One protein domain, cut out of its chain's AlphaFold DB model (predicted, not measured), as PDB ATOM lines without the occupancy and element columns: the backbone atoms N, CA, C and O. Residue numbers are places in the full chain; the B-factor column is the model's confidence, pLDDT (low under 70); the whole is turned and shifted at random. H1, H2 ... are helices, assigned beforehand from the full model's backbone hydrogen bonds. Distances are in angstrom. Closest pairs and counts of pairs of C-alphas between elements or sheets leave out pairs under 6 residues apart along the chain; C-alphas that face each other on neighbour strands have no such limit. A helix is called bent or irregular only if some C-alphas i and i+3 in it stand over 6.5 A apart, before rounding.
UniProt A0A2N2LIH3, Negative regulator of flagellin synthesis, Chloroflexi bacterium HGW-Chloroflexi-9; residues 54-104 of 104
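This is residues 54 to 104 of the 104 residues of the protein "Negative regulator of flagellin synthesis" of Chloroflexi bacterium HGW-Chloroflexi-9 (UniProt A0A2N2LIH3). Three separate helices are strung along an open, hook-shaped chain: H1 and H2 follow each other along the long side, the chain turns after H2, and residues 83 to 89 lead away to H3 on the other limb. No helix packs on another, and the space inside the hook is empty. The printed part has 51 residues with three named helices, in the order H1, H2, H3, and no named strand; the class is all helix, meaning that helices hold the 35 residues in named elements. It is extended, with a radius of gyration of the C-alphas of 15.9 A, and its C-alphas span 43 by 31 by 18 A.

Start at Arg 54, where H1, residues 54 to 64, begins; it touches no helix. Go on through the short link of 6 residues to H2, residues 71 to 82, and you find it apart from H1, with no C-alpha of the one within 8 A of the other. Another short link, of 7 residues, brings you to H3, residues 90 to 101, which is apart from H2. H1 and H3 are apart by the same measure. Look along residues 54 to 76, of which 54 to 64 belong to H1 and 71 to 76 to H2: this stretch stands free, with no C-alpha 8 or more residues away along the chain within 10 A. Residues 79 to 84, of which 79 to 82 belong to H2, stand free too, as do residues 87 to 104, of which 90 to 101 belong to H3. In the backbones of H1, H2 and H3, every O i to N i+4 pair is within hydrogen-bond range.

Find C-alpha 54 at (-30.541, -1.275, 1.878); from there H1 runs 15.4 A to C-alpha 64, mainly toward larger x. Find C-alpha 71 at (-4.779, -3.357, -11.442), where H2 begins; it covers 16.2 A to C-alpha 82, with both x and y rising. H3 measures 16.0 A from C-alpha 90 to C-alpha 101 at (2.562, 6.184, 12.785); along it y falls and z rises. None of the three helices is bent.

The two C-alphas farthest apart are those of Arg 54 and Gly 84, at 44.2 A, while the first and last printed C-alphas, of Arg 54 and Gly 104, are 35.0 A apart. The printed part has no cut, neither link is long, and Gly 104 is the chain's last residue. In the B-factor column of this predicted model, the mean pLDDT of the printed part is 86.2, and residues 103 to 104 are under 70.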
ATOM      1  N   ARG A  54     -30.694  -0.454   3.096       83.56
ATOM      2  CA  ARG A  54     -30.541  -1.275   1.878       83.56
ATOM      3  C   ARG A  54     -29.482  -0.704   0.943       83.56
ATOM      4  O   ARG A  54     -28.707  -1.462   0.361       83.56
ATOM      5  N   LEU A  55     -29.455   0.617   0.780       86.44
ATOM      6  CA  LEU A  55     -28.450   1.297  -0.027       86.44
ATOM      7  C   LEU A  55     -27.056   1.095   0.567       86.44
ATOM      8  O   LEU A  55     -26.149   0.677  -0.150       86.44
ATOM      9  N   PHE A  56     -26.906   1.309   1.872       87.56
ATOM     10  CA  PHE A  56     -25.654   1.100   2.587       87.56
ATOM     11  C   PHE A  56     -25.166  -0.348   2.462       87.56
ATOM     12  O   PHE A  56     -24.008  -0.568   2.120       87.56
ATOM     13  N   ALA A  57     -26.051  -1.337   2.636       85.44
ATOM     14  CA  ALA A  57     -25.704  -2.747   2.467       85.44
ATOM     15  C   ALA A  57     -25.189  -3.061   1.051       85.44
ATOM     16  O   ALA A  57     -24.189  -3.760   0.905       85.44
ATOM     17  N   ARG A  58     -25.814  -2.503   0.004       86.00
ATOM     18  CA  ARG A  58     -25.342  -2.667  -1.384       86.00
ATOM     19  C   ARG A  58     -23.987  -2.008  -1.626       86.00
ATOM     20  O   ARG A  58     -23.142  -2.595  -2.295       86.00
ATOM     21  N   VAL A  59     -23.769  -0.812  -1.078       88.06
ATOM     22  CA  VAL A  59     -22.477  -0.119  -1.172       88.06
ATOM     23  C   VAL A  59     -21.394  -0.937  -0.470       88.06
ATOM     24  O   VAL A  59     -20.365  -1.218  -1.075       88.06
ATOM     25  N   MET A  60     -21.647  -1.404   0.753       86.75
ATOM     26  CA  MET A  60     -20.705  -2.248   1.492       86.75
ATOM     27  C   MET A  60     -20.386  -3.545   0.750       86.75
ATOM     28  O   MET A  60     -19.218  -3.908   0.651       86.75
ATOM     29  N   GLN A  61     -21.393  -4.198   0.165       82.62
ATOM     30  CA  GLN A  61     -21.186  -5.392  -0.652       82.62
ATOM     31  C   GLN A  61     -20.269  -5.095  -1.847       82.62
ATOM     32  O   GLN A  61     -19.314  -5.823  -2.077       82.62
ATOM     33  N   SER A  62     -20.483  -3.975  -2.547       79.88
ATOM     34  CA  SER A  62     -19.624  -3.581  -3.673       79.88
ATOM     35  C   SER A  62     -18.185  -3.244  -3.269       79.88
ATOM     36  O   SER A  62     -17.270  -3.426  -4.064       79.88
ATOM     37  N   VAL A  63     -17.976  -2.763  -2.040       83.50
ATOM     38  CA  VAL A  63     -16.640  -2.496  -1.489       83.50
ATOM     39  C   VAL A  63     -15.927  -3.801  -1.141       83.50
ATOM     40  O   VAL A  63     -14.729  -3.905  -1.374       83.50
ATOM     41  N   VAL A  64     -16.652  -4.792  -0.615       78.88
ATOM     42  CA  VAL A  64     -16.111  -6.125  -0.303       78.88
ATOM     43  C   VAL A  64     -15.816  -6.926  -1.573       78.88
ATOM     44  O   VAL A  64     -14.786  -7.589  -1.645       78.88
ATOM     45  N   ASP A  65     -16.686  -6.839  -2.579       80.50
ATOM     46  CA  ASP A  65     -16.515  -7.525  -3.867       80.50
ATOM     47  C   ASP A  65     -15.477  -6.838  -4.769       80.50
ATOM     48  O   ASP A  65     -15.075  -7.385  -5.800       80.50
ATOM     49  N   ALA A  66     -15.041  -5.628  -4.410       78.75
ATOM     50  CA  ALA A  66     -13.991  -4.944  -5.140       78.75
ATOM     51  C   ALA A  66     -12.669  -5.725  -5.020       78.75
ATOM     52  O   ALA A  66     -12.328  -6.224  -3.947       78.75
ATOM     53  N   PRO A  67     -11.880  -5.809  -6.104       80.44
ATOM     54  CA  PRO A  67     -10.592  -6.479  -6.051       80.44
ATOM     55  C   PRO A  67      -9.653  -5.740  -5.093       80.44
ATOM     56  O   PRO A  67      -9.523  -4.516  -5.168       80.44
ATOM     57  N   ASP A  68      -8.947  -6.505  -4.257       73.44
ATOM     58  CA  ASP A  68      -7.934  -5.994  -3.319       73.44
ATOM     59  C   ASP A  68      -6.883  -5.135  -4.053       73.44
ATOM     60  O   ASP A  68      -6.488  -4.049  -3.621       73.44
ATOM     61  N   VAL A  69      -6.527  -5.551  -5.275       83.00
ATOM     62  CA  VAL A  69      -5.651  -4.790  -6.168       83.00
ATOM     63  C   VAL A  69      -6.430  -4.207  -7.345       83.00
ATOM     64  O   VAL A  69      -6.874  -4.911  -8.253       83.00
ATOM     65  N   ARG A  70      -6.505  -2.872  -7.404       86.75
ATOM     66  CA  ARG A  70      -7.020  -2.130  -8.570       86.75
ATOM     67  C   ARG A  70      -5.977  -2.073  -9.689       86.75
ATOM     68  O   ARG A  70      -5.344  -1.036  -9.891       86.75
ATOM     69  N   ALA A  71      -5.814  -3.177 -10.417       86.75
ATOM     70  CA  ALA A  71      -4.779  -3.357 -11.442       86.75
ATOM     71  C   ALA A  71      -4.681  -2.191 -12.449       86.75
ATOM     72  O   ALA A  71      -3.584  -1.707 -12.710       86.75
ATOM     73  N   ALA A  72      -5.814  -1.676 -12.942       86.69
ATOM     74  CA  ALA A  72      -5.840  -0.535 -13.864       86.69
ATOM     75  C   ALA A  72      -5.220   0.739 -13.257       86.69
ATOM     76  O   ALA A  72      -4.378   1.381 -13.877       86.69
ATOM     77  N   ARG A  73      -5.568   1.060 -12.002       89.56
ATOM     78  CA  ARG A  73      -5.010   2.213 -11.275       89.56
ATOM     79  C   ARG A  73      -3.514   2.041 -11.011       89.56
ATOM     80  O   ARG A  73      -2.771   3.016 -11.041       89.56
ATOM     81  N   VAL A  74      -3.073   0.814 -10.733       91.25
ATOM     82  CA  VAL A  74      -1.650   0.506 -10.528       91.25
ATOM     83  C   VAL A  74      -0.862   0.690 -11.822       91.25
ATOM     84  O   VAL A  74       0.201   1.298 -11.784       91.25
ATOM     85  N   ALA A  75      -1.384   0.223 -12.959       90.56
ATOM     86  CA  ALA A  75      -0.740   0.389 -14.261       90.56
ATOM     87  C   ALA A  75      -0.570   1.873 -14.636       90.56
ATOM     88  O   ALA A  75       0.527   2.295 -14.979       90.56
ATOM     89  N   GLU A  76      -1.621   2.675 -14.464       91.94
ATOM     90  CA  GLU A  76      -1.595   4.127 -14.700       91.94
ATOM     91  C   GLU A  76      -0.588   4.851 -13.787       91.94
ATOM     92  O   GLU A  76       0.176   5.714 -14.217       91.94
ATOM     93  N   LEU A  77      -0.564   4.501 -12.494       91.75
ATOM     94  CA  LEU A  77       0.423   5.046 -11.560       91.75
ATOM     95  C   LEU A  77       1.843   4.646 -11.952       91.75
ATOM     96  O   LEU A  77       2.739   5.482 -11.892       91.75
ATOM     97  N   ARG A  78       2.043   3.396 -12.370       90.69
ATOM     98  CA  ARG A  78       3.342   2.891 -12.805       90.69
ATOM     99  C   ARG A  78       3.859   3.649 -14.025       90.69
ATOM    100  O   ARG A  78       5.010   4.063 -14.010       90.69
ATOM    101  N   GLU A  79       3.018   3.900 -15.021       93.06
ATOM    102  CA  GLU A  79       3.384   4.694 -16.201       93.06
ATOM    103  C   GLU A  79       3.786   6.132 -15.830       93.06
ATOM    104  O   GLU A  79       4.788   6.659 -16.317       93.06
ATOM    105  N   ARG A  80       3.061   6.775 -14.906       92.06
ATOM    106  CA  ARG A  80       3.447   8.100 -14.385       92.06
ATOM    107  C   ARG A  80       4.783   8.095 -13.652       92.06
ATOM    108  O   ARG A  80       5.529   9.069 -13.727       92.06
ATOM    109  N   VAL A  81       5.074   7.021 -12.923       92.25
ATOM    110  CA  VAL A  81       6.363   6.849 -12.243       92.25
ATOM    111  C   VAL A  81       7.478   6.646 -13.271       92.25
ATOM    112  O   VAL A  81       8.496   7.325 -13.187       92.25
ATOM    113  N   GLU A  82       7.275   5.780 -14.268       92.06
ATOM    114  CA  GLU A  82       8.250   5.513 -15.339       92.06
ATOM    115  C   GLU A  82       8.521   6.757 -16.205       92.06
ATOM    116  O   GLU A  82       9.666   7.033 -16.550       92.06
ATOM    117  N   SER A  83       7.492   7.558 -16.494       93.56
ATOM    118  CA  SER A  83       7.620   8.840 -17.208       93.56
ATOM    119  C   SER A  83       8.173   9.989 -16.351       93.56
ATOM    120  O   SER A  83       8.394  11.082 -16.870       93.56
ATOM    121  N   GLY A  84       8.377   9.779 -15.045       90.94
ATOM    122  CA  GLY A  84       8.873  10.798 -14.112       90.94
ATOM    123  C   GLY A  84       7.884  11.933 -13.812       90.94
ATOM    124  O   GLY A  84       8.260  12.934 -13.208       90.94
ATOM    125  N   THR A  85       6.619  11.796 -14.216       90.31
ATOM    126  CA  THR A  85       5.562  12.804 -14.012       90.31
ATOM    127  C   THR A  85       4.767  12.585 -12.726       90.31
ATOM    128  O   THR A  85       3.891  13.381 -12.384       90.31
ATOM    129  N   TYR A  86       5.061  11.517 -11.986       89.00
ATOM    130  CA  TYR A  86       4.453  11.266 -10.688       89.00
ATOM    131  C   TYR A  86       4.987  12.241  -9.629       89.00
ATOM    132  O   TYR A  86       6.122  12.123  -9.172       89.00
ATOM    133  N   GLN A  87       4.147  13.193  -9.221       89.38
ATOM    134  CA  GLN A  87       4.443  14.138  -8.145       89.38
ATOM    135  C   GLN A  87       3.694  13.742  -6.873       89.38
ATOM    136  O   GLN A  87       2.481  13.527  -6.891       89.38
ATOM    137  N   VAL A  88       4.430  13.643  -5.767       88.44
ATOM    138  CA  VAL A  88       3.865  13.398  -4.437       88.44
ATOM    139  C   VAL A  88       3.706  14.732  -3.724       88.44
ATOM    140  O   VAL A  88       4.654  15.508  -3.635       88.44
ATOM    141  N   ASP A  89       2.514  14.976  -3.196       92.00
ATOM    142  CA  ASP A  89       2.248  16.107  -2.315       92.00
ATOM    143  C   ASP A  89       2.879  15.845  -0.934       92.00
ATOM    144  O   ASP A  89       2.598  14.829  -0.286       92.00
ATOM    145  N   ALA A  90       3.780  16.735  -0.511       90.94
ATOM    146  CA  ALA A  90       4.553  16.576   0.718       90.94
ATOM    147  C   ALA A  90       3.687  16.696   1.985       90.94
ATOM    148  O   ALA A  90       3.899  15.944   2.938       90.94
ATOM    149  N   ASP A  91       2.689  17.582   1.987       90.75
ATOM    150  CA  ASP A  91       1.753  17.757   3.098       90.75
ATOM    151  C   ASP A  91       0.847  16.529   3.245       90.75
ATOM    152  O   ASP A  91       0.636  16.017   4.350       90.75
ATOM    153  N   ALA A  92       0.364  15.991   2.120       89.75
ATOM    154  CA  ALA A  92      -0.409  14.754   2.105       89.75
ATOM    155  C   ALA A  92       0.417  13.558   2.608       89.75
ATOM    156  O   ALA A  92      -0.091  12.733   3.374       89.75
ATOM    157  N   LEU A  93       1.696  13.471   2.217       90.69
ATOM    158  CA  LEU A  93       2.608  12.425   2.679       90.69
ATOM    159  C   LEU A  93       2.863  12.519   4.187       90.69
ATOM    160  O   LEU A  93       2.760  11.509   4.884       90.69
ATOM    161  N   ALA A  94       3.155  13.718   4.694       91.50
ATOM    162  CA  ALA A  94       3.374  13.946   6.119       91.50
ATOM    163  C   ALA A  94       2.136  13.556   6.935       91.50
ATOM    164  O   ALA A  94       2.241  12.801   7.902       91.50
ATOM    165  N   ARG A  95       0.943  13.988   6.504       92.81
ATOM    166  CA  ARG A  95      -0.323  13.623   7.152       92.81
ATOM    167  C   ARG A  95      -0.534  12.108   7.193       92.81
ATOM    168  O   ARG A  95      -0.892  11.586   8.246       92.81
ATOM    169  N   LEU A  96      -0.265  11.407   6.088       91.88
ATOM    170  CA  LEU A  96      -0.370   9.947   6.019       91.88
ATOM    171  C   LEU A  96       0.609   9.257   6.984       91.88
ATOM    172  O   LEU A  96       0.243   8.274   7.628       91.88
ATOM    173  N   MET A  97       1.844   9.758   7.089       90.12
ATOM    174  CA  MET A  97       2.848   9.228   8.018       90.12
ATOM    175  C   MET A  97       2.434   9.421   9.477       90.12
ATOM    176  O   MET A  97       2.563   8.484  10.260       90.12
ATOM    177  N   PHE A  98       1.899  10.591   9.840       91.88
ATOM    178  CA  PHE A  98       1.388  10.831  11.192       91.88
ATOM    179  C   PHE A  98       0.194   9.934  11.518       91.88
ATOM    180  O   PHE A  98       0.188   9.287  12.558       91.88
ATOM    181  N   GLU A  99      -0.792   9.849  10.626       90.88
ATOM    182  CA  GLU A  99      -1.992   9.036  10.841       90.88
ATOM    183  C   GLU A  99      -1.651   7.550  11.017       90.88
ATOM    184  O   GLU A  99      -2.154   6.901  11.932       90.88
ATOM    185  N   ARG A 100      -0.738   7.025  10.189       85.75
ATOM    186  CA  ARG A 100      -0.302   5.626  10.269       85.75
ATOM    187  C   ARG A 100       0.690   5.354  11.399       85.75
ATOM    188  O   ARG A 100       0.690   4.253  11.934       85.75
ATOM    189  N   GLY A 101       1.538   6.321  11.745       81.44
ATOM    190  CA  GLY A 101       2.562   6.184  12.785       81.44
ATOM    191  C   GLY A 101       2.034   6.362  14.210       81.44
ATOM    192  O   GLY A 101       2.626   5.830  15.140       81.44
ATOM    193  N   VAL A 102       0.918   7.075  14.390       73.94
ATOM    194  CA  VAL A 102       0.271   7.284  15.701       73.94
ATOM    195  C   VAL A 102      -0.656   6.118  16.093       73.94
ATOM    196  O   VAL A 102      -1.070   6.023  17.242       73.94
ATOM    197  N   GLN A 103      -0.965   5.206  15.165       59.38
ATOM    198  CA  GLN A 103      -1.800   4.017  15.408       59.38
ATOM    199  C   GLN A 103      -1.005   2.728  15.708       59.38
ATOM    200  O   GLN A 103      -1.584   1.643  15.659       59.38
ATOM    201  N   GLY A 104       0.297   2.839  16.002       52.19
ATOM    202  CA  GLY A 104       1.168   1.723  16.402       52.19
ATOM    203  C   GLY A 104       1.336   1.594  17.907       52.19
ATOM    204  O   GLY A 104       1.508   2.644  18.563       52.19
TER     205      GLY A 104